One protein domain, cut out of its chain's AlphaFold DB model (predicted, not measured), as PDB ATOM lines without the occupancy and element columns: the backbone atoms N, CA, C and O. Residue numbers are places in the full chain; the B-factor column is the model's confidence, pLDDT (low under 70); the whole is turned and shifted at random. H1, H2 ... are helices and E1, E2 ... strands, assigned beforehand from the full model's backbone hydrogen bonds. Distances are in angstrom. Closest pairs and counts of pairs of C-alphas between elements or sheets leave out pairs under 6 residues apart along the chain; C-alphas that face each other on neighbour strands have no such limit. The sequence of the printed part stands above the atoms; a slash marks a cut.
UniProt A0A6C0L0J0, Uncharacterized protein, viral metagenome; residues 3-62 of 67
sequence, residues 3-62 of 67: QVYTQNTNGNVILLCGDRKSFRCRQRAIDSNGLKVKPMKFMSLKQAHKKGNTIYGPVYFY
ATOM      1  N   GLN A   3     114.051 -17.526  59.506       86.69
ATOM      2  CA  GLN A   3     114.566 -18.844  59.861       86.69
ATOM      3  C   GLN A   3     115.907 -19.088  59.173       86.69
ATOM      4  O   GLN A   3     116.064 -18.789  57.987       86.69
ATOM      5  N   VAL A   4     116.882 -19.613  59.911       85.81
ATOM      6  CA  VAL A   4     118.230 -19.870  59.396       85.81
ATOM      7  C   VAL A   4     118.772 -21.158  59.987       85.81
ATOM      8  O   VAL A   4     118.653 -21.400  61.185       85.81
ATOM      9  N   TYR A   5     119.428 -21.961  59.156       87.06
ATOM     10  CA  TYR A   5     120.173 -23.118  59.629       87.06
ATOM     11  C   TYR A   5     121.578 -22.685  60.029       87.06
ATOM     12  O   TYR A   5     122.261 -21.962  59.294       87.06
ATOM     13  N   THR A   6     122.030 -23.146  61.186       83.56
ATOM     14  CA  THR A   6     123.394 -22.918  61.656       83.56
ATOM     15  C   THR A   6     124.033 -24.194  62.178       83.56
ATOM     16  O   THR A   6     123.352 -25.186  62.420       83.56
ATOM     17  N   GLN A   7     125.353 -24.161  62.342       83.06
ATOM     18  CA  GLN A   7     126.108 -25.225  62.981       83.06
ATOM     19  C   GLN A   7     126.540 -24.798  64.378       83.06
ATOM     20  O   GLN A   7     127.144 -23.731  64.532       83.06
ATOM     21  N   ASN A   8     126.297 -25.645  65.375       76.25
ATOM     22  CA  ASN A   8     126.911 -25.464  66.687       76.25
ATOM     23  C   ASN A   8     128.377 -25.932  66.696       76.25
ATOM     24  O   ASN A   8     128.902 -26.460  65.711       76.25
ATOM     25  N   THR A   9     129.044 -25.745  67.830       75.56
ATOM     26  CA  THR A   9     130.431 -26.178  68.057       75.56
ATOM     27  C   THR A   9     130.630 -27.684  67.897       75.56
ATOM     28  O   THR A   9     131.683 -28.091  67.415       75.56
ATOM     29  N   ASN A  10     129.613 -28.490  68.212       75.88
ATOM     30  CA  ASN A  10     129.639 -29.954  68.106       75.88
ATOM     31  C   ASN A  10     129.341 -30.466  66.691       75.88
ATOM     32  O   ASN A  10     129.327 -31.666  66.445       75.88
ATOM     33  N   GLY A  11     129.091 -29.567  65.743       75.56
ATOM     34  CA  GLY A  11     128.848 -29.923  64.359       75.56
ATOM     35  C   GLY A  11     127.392 -30.248  64.010       75.56
ATOM     36  O   GLY A  11     127.106 -30.503  62.835       75.56
ATOM     37  N   ASN A  12     126.483 -30.165  64.980       82.38
ATOM     38  CA  ASN A  12     125.052 -30.386  64.800       82.38
ATOM     39  C   ASN A  12     124.396 -29.201  64.096       82.38
ATOM     40  O   ASN A  12     124.822 -28.051  64.250       82.38
ATOM     41  N   VAL A  13     123.340 -29.491  63.339       84.94
ATOM     42  CA  VAL A  13     122.550 -28.468  62.657       84.94
ATOM     43  C   VAL A  13     121.454 -27.984  63.599       84.94
ATOM     44  O   VAL A  13     120.726 -28.790  64.171       84.94
ATOM     45  N   ILE A  14     121.329 -26.669  63.750       85.75
ATOM     46  CA  ILE A  14     120.282 -26.029  64.550       85.75
ATOM     47  C   ILE A  14     119.443 -25.135  63.642       85.75
ATOM     48  O   ILE A  14     119.994 -24.346  62.867       85.75
ATOM     49  N   LEU A  15     118.119 -25.238  63.754       87.69
ATOM     50  CA  LEU A  15     117.187 -24.288  63.152       87.69
ATOM     51  C   LEU A  15     116.982 -23.101  64.102       87.69
ATOM     52  O   LEU A  15     116.393 -23.252  65.172       87.69
ATOM     53  N   LEU A  16     117.460 -21.921  63.707       85.62
ATOM     54  CA  LEU A  16     117.292 -20.676  64.452       85.62
ATOM     55  C   LEU A  16     116.173 -19.823  63.866       85.62
ATOM     56  O   LEU A  16     116.155 -19.550  62.667       85.62
ATOM     57  N   CYS A  17     115.303 -19.327  64.735       86.81
ATOM     58  CA  CYS A  17     114.219 -18.407  64.406       86.81
ATOM     59  C   CYS A  17     114.478 -17.066  65.095       86.81
ATOM     60  O   CYS A  17     114.494 -17.012  66.316       86.81
ATOM     61  N   GLY A  18     114.663 -15.972  64.361       82.81
ATOM     62  CA  GLY A  18     114.975 -14.675  64.981       82.81
ATOM     63  C   GLY A  18     114.793 -13.493  64.043       82.81
ATOM     64  O   GLY A  18     114.264 -13.640  62.944       82.81
ATOM     65  N   ASP A  19     115.230 -12.305  64.447       84.12
ATOM     66  CA  ASP A  19     115.181 -11.115  63.592       84.12
ATOM     67  C   ASP A  19     116.529 -10.801  62.940       84.12
ATOM     68  O   ASP A  19     117.600 -11.140  63.444       84.12
ATOM     69  N   ARG A  20     116.489 -10.089  61.803       79.81
ATOM     70  CA  ARG A  20     117.693  -9.720  61.032       79.81
ATOM     71  C   ARG A  20     118.737  -8.990  61.887       79.81
ATOM     72  O   ARG A  20     119.934  -9.192  61.693       79.81
ATOM     73  N   LYS A  21     118.292  -8.158  62.838       75.06
ATOM     74  CA  LYS A  21     119.174  -7.431  63.767       75.06
ATOM     75  C   LYS A  21     119.931  -8.391  64.692       75.06
ATOM     76  O   LYS A  21     121.147  -8.263  64.805       75.06
ATOM     77  N   SER A  22     119.247  -9.387  65.257       73.25
ATOM     78  CA  SER A  22     119.844 -10.416  66.120       73.25
ATOM     79  C   SER A  22     120.943 -11.195  65.391       73.25
ATOM     80  O   SER A  22     122.034 -11.396  65.926       73.25
ATOM     81  N   PHE A  23     120.708 -11.556  64.125       75.81
ATOM     82  CA  PHE A  23     121.698 -12.269  63.312       75.81
ATOM     83  C   PHE A  23     122.901 -11.401  62.907       75.81
ATOM     84  O   PHE A  23     124.031 -11.896  62.891       75.81
ATOM     85  N   ARG A  24     122.700 -10.101  62.647       73.00
ATOM     86  CA  ARG A  24     123.776  -9.161  62.269       73.00
ATOM     87  C   ARG A  24     124.834  -9.010  63.367       73.00
ATOM     88  O   ARG A  24     126.023  -8.961  63.059       73.00
ATOM     89  N   CYS A  25     124.423  -8.950  64.634       65.50
ATOM     90  CA  CYS A  25     125.351  -8.842  65.766       65.50
ATOM     91  C   CYS A  25     126.267 -10.072  65.869       65.50
ATOM     92  O   CYS A  25     127.480  -9.935  66.016       65.50
ATOM     93  N   ARG A  26     125.715 -11.278  65.682       68.44
ATOM     94  CA  ARG A  26     126.472 -12.541  65.727       68.44
ATOM     95  C   ARG A  26     127.401 -12.740  64.530       68.44
ATOM     96  O   ARG A  26     128.494 -13.275  64.703       68.44
ATOM     97  N   GLN A  27     127.014 -12.277  63.337       69.00
ATOM     98  CA  GLN A  27     127.916 -12.251  62.174       69.00
ATOM     99  C   GLN A  27     129.149 -11.384  62.426       69.00
ATOM    100  O   GLN A  27     130.237 -11.710  61.962       69.00
ATOM    101  N   ARG A  28     128.988 -10.298  63.190       71.81
ATOM    102  CA  ARG A  28     130.084  -9.399  63.561       71.81
ATOM    103  C   ARG A  28     130.995  -9.955  64.653       71.81
ATOM    104  O   ARG A  28     131.951  -9.271  64.991       71.81
ATOM    105  N   ALA A  29     130.747 -11.174  65.151       72.31
ATOM    106  CA  ALA A  29     131.603 -11.837  66.133       72.31
ATOM    107  C   ALA A  29     131.768 -11.031  67.435       72.31
ATOM    108  O   ALA A  29     132.817 -11.104  68.060       72.31
ATOM    109  N   ILE A  30     130.758 -10.257  67.845       71.50
ATOM    110  CA  ILE A  30     130.802  -9.438  69.065       71.50
ATOM    111  C   ILE A  30     129.626  -9.833  69.962       71.50
ATOM    112  O   ILE A  30     128.487  -9.910  69.489       71.50
ATOM    113  N   ASP A  31     129.902 -10.135  71.231       69.06
ATOM    114  CA  ASP A  31     128.864 -10.404  72.232       69.06
ATOM    115  C   ASP A  31     128.295  -9.117  72.854       69.06
ATOM    116  O   ASP A  31     128.699  -8.003  72.522       69.06
ATOM    117  N   SER A  32     127.321  -9.257  73.754       66.50
ATOM    118  CA  SER A  32     126.705  -8.119  74.449       66.50
ATOM    119  C   SER A  32     127.681  -7.318  75.315       66.50
ATOM    120  O   SER A  32     127.396  -6.169  75.630       66.50
ATOM    121  N   ASN A  33     128.820  -7.906  75.684       70.56
ATOM    122  CA  ASN A  33     129.851  -7.297  76.517       70.56
ATOM    123  C   ASN A  33     130.977  -6.682  75.666       70.56
ATOM    124  O   ASN A  33     131.988  -6.240  76.208       70.56
ATOM    125  N   GLY A  34     130.831  -6.666  74.336       72.38
ATOM    126  CA  GLY A  34     131.841  -6.147  73.415       72.38
ATOM    127  C   GLY A  34     133.009  -7.105  73.156       72.38
ATOM    128  O   GLY A  34     133.965  -6.725  72.478       72.38
ATOM    129  N   LEU A  35     132.954  -8.344  73.654       77.06
ATOM    130  CA  LEU A  35     134.026  -9.321  73.484       77.06
ATOM    131  C   LEU A  35     133.924 -10.022  72.129       77.06
ATOM    132  O   LEU A  35     132.834 -10.339  71.644       77.06
ATOM    133  N   LYS A  36     135.086 -10.316  71.532       75.19
ATOM    134  CA  LYS A  36     135.154 -11.113  70.305       75.19
ATOM    135  C   LYS A  36     134.743 -12.558  70.592       75.19
ATOM    136  O   LYS A  36     135.354 -13.234  71.413       75.19
ATOM    137  N   VAL A  37     133.746 -13.049  69.868       74.44
ATOM    138  CA  VAL A  37     133.246 -14.429  69.935       74.44
ATOM    139  C   VAL A  37     133.331 -15.100  68.574       74.44
ATOM    140  O   VAL A  37     133.347 -14.440  67.541       74.44
ATOM    141  N   LYS A  38     133.360 -16.435  68.541       73.88
ATOM    142  CA  LYS A  38     133.377 -17.164  67.270       73.88
ATOM    143  C   LYS A  38     132.112 -16.820  66.461       73.88
ATOM    144  O   LYS A  38     131.008 -16.977  66.988       73.88
ATOM    145  N   PRO A  39     132.242 -16.352  65.205       74.06
ATOM    146  CA  PRO A  39     131.085 -16.017  64.392       74.06
ATOM    147  C   PRO A  39     130.269 -17.272  64.102       74.06
ATOM    148  O   PRO A  39     130.804 -18.354  63.839       74.06
ATOM    149  N   MET A  40     128.955 -17.104  64.126       75.44
ATOM    150  CA  MET A  40     128.021 -18.163  63.787       75.44
ATOM    151  C   MET A  40     128.064 -18.419  62.275       75.44
ATOM    152  O   MET A  40     127.963 -17.487  61.475       75.44
ATOM    153  N   LYS A  41     128.225 -19.684  61.873       77.88
ATOM    154  CA  LYS A  41     128.227 -20.073  60.457       77.88
ATOM    155  C   LYS A  41     126.810 -20.432  60.034       77.88
ATOM    156  O   LYS A  41     126.248 -21.417  60.512       77.88
ATOM    157  N   PHE A  42     126.235 -19.627  59.151       83.38
ATOM    158  CA  PHE A  42     124.963 -19.952  58.517       83.38
ATOM    159  C   PHE A  42     125.183 -20.914  57.360       83.38
ATOM    160  O   PHE A  42     126.215 -20.874  56.690       83.38
ATOM    161  N   MET A  43     124.203 -21.780  57.139       84.38
ATOM    162  CA  MET A  43     124.211 -22.739  56.046       84.38
ATOM    163  C   MET A  43     122.868 -22.740  55.332       84.38
ATOM    164  O   MET A  43     121.831 -22.397  55.902       84.38
ATOM    165  N   SER A  44     122.890 -23.131  54.062       82.00
ATOM    166  CA  SER A  44     121.659 -23.345  53.311       82.00
ATOM    167  C   SER A  44     120.991 -24.657  53.725       82.00
ATOM    168  O   SER A  44     121.652 -25.595  54.175       82.00
ATOM    169  N   LEU A  45     119.680 -24.757  53.495       80.19
ATOM    170  CA  LEU A  45     118.909 -25.982  53.726       80.19
ATOM    171  C   LEU A  45     119.534 -27.195  53.008       80.19
ATOM    172  O   LEU A  45     119.685 -28.261  53.594       80.19
ATOM    173  N   LYS A  46     120.016 -27.015  51.769       82.88
ATOM    174  CA  LYS A  46     120.718 -28.072  51.016       82.88
ATOM    175  C   LYS A  46     121.982 -28.570  51.730       82.88
ATOM    176  O   LYS A  46     122.258 -29.766  51.715       82.88
ATOM    177  N   GLN A  47     122.758 -27.671  52.340       81.00
ATOM    178  CA  GLN A  47     123.952 -28.041  53.109       81.00
ATOM    179  C   GLN A  47     123.595 -28.736  54.427       81.00
ATOM    180  O   GLN A  47     124.279 -29.685  54.804       81.00
ATOM    181  N   ALA A  48     122.521 -28.298  55.091       78.44
ATOM    182  CA  ALA A  48     122.003 -28.936  56.297       78.44
ATOM    183  C   ALA A  48     121.592 -30.395  56.036       78.44
ATOM    184  O   ALA A  48     122.069 -31.289  56.730       78.44
ATOM    185  N   HIS A  49     120.803 -30.651  54.986       77.56
ATOM    186  CA  HIS A  49     120.378 -32.011  54.628       77.56
ATOM    187  C   HIS A  49     121.543 -32.924  54.235       77.56
ATOM    188  O   HIS A  49     121.559 -34.092  54.613       77.56
ATOM    189  N   LYS A  50     122.555 -32.401  53.527       80.50
ATOM    190  CA  LYS A  50     123.740 -33.183  53.135       80.50
ATOM    191  C   LYS A  50     124.569 -33.683  54.316       80.50
ATOM    192  O   LYS A  50     125.316 -34.640  54.145       80.50
ATOM    193  N   LYS A  51     124.485 -33.040  55.484       72.56
ATOM    194  CA  LYS A  51     125.275 -33.448  56.649       72.56
ATOM    195  C   LYS A  51     124.733 -34.681  57.362       72.56
ATOM    196  O   LYS A  51     125.460 -35.211  58.186       72.56
ATOM    197  N   GLY A  52     123.498 -35.117  57.091       63.12
ATOM    198  CA  GLY A  52     122.900 -36.291  57.746       63.12
ATOM    199  C   GLY A  52     122.771 -36.183  59.274       63.12
ATOM    200  O   GLY A  52     122.369 -37.143  59.920       63.12
ATOM    201  N   ASN A  53     123.107 -35.027  59.855       65.94
ATOM    202  CA  ASN A  53     123.114 -34.797  61.293       65.94
ATOM    203  C   ASN A  53     121.714 -34.434  61.782       65.94
ATOM    204  O   ASN A  53     120.979 -33.709  61.106       65.94
ATOM    205  N   THR A  54     121.389 -34.874  62.997       68.19
ATOM    206  CA  THR A  54     120.154 -34.528  63.704       68.19
ATOM    207  C   THR A  54     119.964 -33.012  63.715       68.19
ATOM    208  O   THR A  54     120.846 -32.265  64.157       68.19
ATOM    209  N   ILE A  55     118.826 -32.558  63.190       72.62
ATOM    210  CA  ILE A  55     118.436 -31.149  63.207       72.62
ATOM    211  C   ILE A  55     117.784 -30.879  64.560       72.62
ATOM    212  O   ILE A  55     116.758 -31.469  64.887       72.62
ATOM    213  N   TYR A  56     118.379 -29.983  65.340       77.81
ATOM    214  CA  TYR A  56     117.832 -29.543  66.618       77.81
ATOM    215  C   TYR A  56     117.031 -28.246  66.427       77.81
ATOM    216  O   TYR A  56     117.486 -27.316  65.755       77.81
ATOM    217  N   GLY A  57     115.860 -28.151  67.057       69.12
ATOM    218  CA  GLY A  57     115.050 -26.925  67.092       69.12
ATOM    219  C   GLY A  57     113.776 -26.973  66.237       69.12
ATOM    220  O   GLY A  57     113.551 -27.946  65.519       69.12
ATOM    221  N   PRO A  58     112.923 -25.933  66.324       82.25
ATOM    222  CA  PRO A  58     113.329 -24.524  66.266       82.25
ATOM    223  C   PRO A  58     113.733 -23.896  67.605       82.25
ATOM    224  O   PRO A  58     113.030 -24.015  68.603       82.25
ATOM    225  N   VAL A  59     114.850 -23.163  67.599       83.75
ATOM    226  CA  VAL A  59     115.315 -22.350  68.732       83.75
ATOM    227  C   VAL A  59     115.081 -20.874  68.425       83.75
ATOM    228  O   VAL A  59     115.551 -20.348  67.414       83.75
ATOM    229  N   TYR A  60     114.348 -20.198  69.306       80.69
ATOM    230  CA  TYR A  60     113.979 -18.796  69.137       80.69
ATOM    231  C   TYR A  60     115.051 -17.847  69.678       80.69
ATOM    232  O   TYR A  60     115.546 -18.003  70.791       80.69
ATOM    233  N   PHE A  61     115.400 -16.846  68.874       73.12
ATOM    234  CA  PHE A  61     116.522 -15.938  69.068       73.12
ATOM    235  C   PHE A  61     116.104 -14.484  68.839       73.12
ATOM    236  O   PHE A  61     116.285 -13.895  67.769       73.12
ATOM    237  N   TYR A  62     115.562 -13.887  69.895       67.00
ATOM    238  CA  TYR A  62     115.150 -12.481  69.913       67.00
ATOM    239  C   TYR A  62     116.168 -11.568  70.620       67.00
ATOM    240  O   TYR A  62     115.976 -10.358  70.664       67.00
TER     241      TYR A  62
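Overview. This is residues 3 to 62 of the 67 residues of an uncharacterized protein of viral metagenome (UniProt A0A6C0L0J0). A twisted three-stranded sheet has H2 over one face and H1 grazing it; residues 28 to 44 loop away and return beside E1. The printed part has 60 residues with E1, E2, H1, H2, E3 in order; sheet E1 E2 E3 and class are mixed. It is compact, radius of gyration of the C-alphas 11.8 A, spanning 35 by 20 by 15 A.

Arrangement. E1, residues 3 to 7, and E2, residues 13 to 18, form an antiparallel hairpin, N 4 and O 16 2.9 A apart. E3, residues 55 to 61, is parallel to E2, N 61 and O 17 2.7 A apart. H1, residues 20 to 27, and H2, residues 45 to 50, come between these parallel strands, a strand-helix-strand unit. H2 is on the sheet at height 9.5 A.

Along the chain. Find C-alpha 3 at (114.566, -18.844, 59.861); E3, 16.4 A long, ends at C-alpha 61, (116.522, -15.938, 69.068).

Size, cuts and confidence. The printed part has no cut; the H1 to H2 link is long; 10 residues have pLDDT under 70, among them residues 52 to 54.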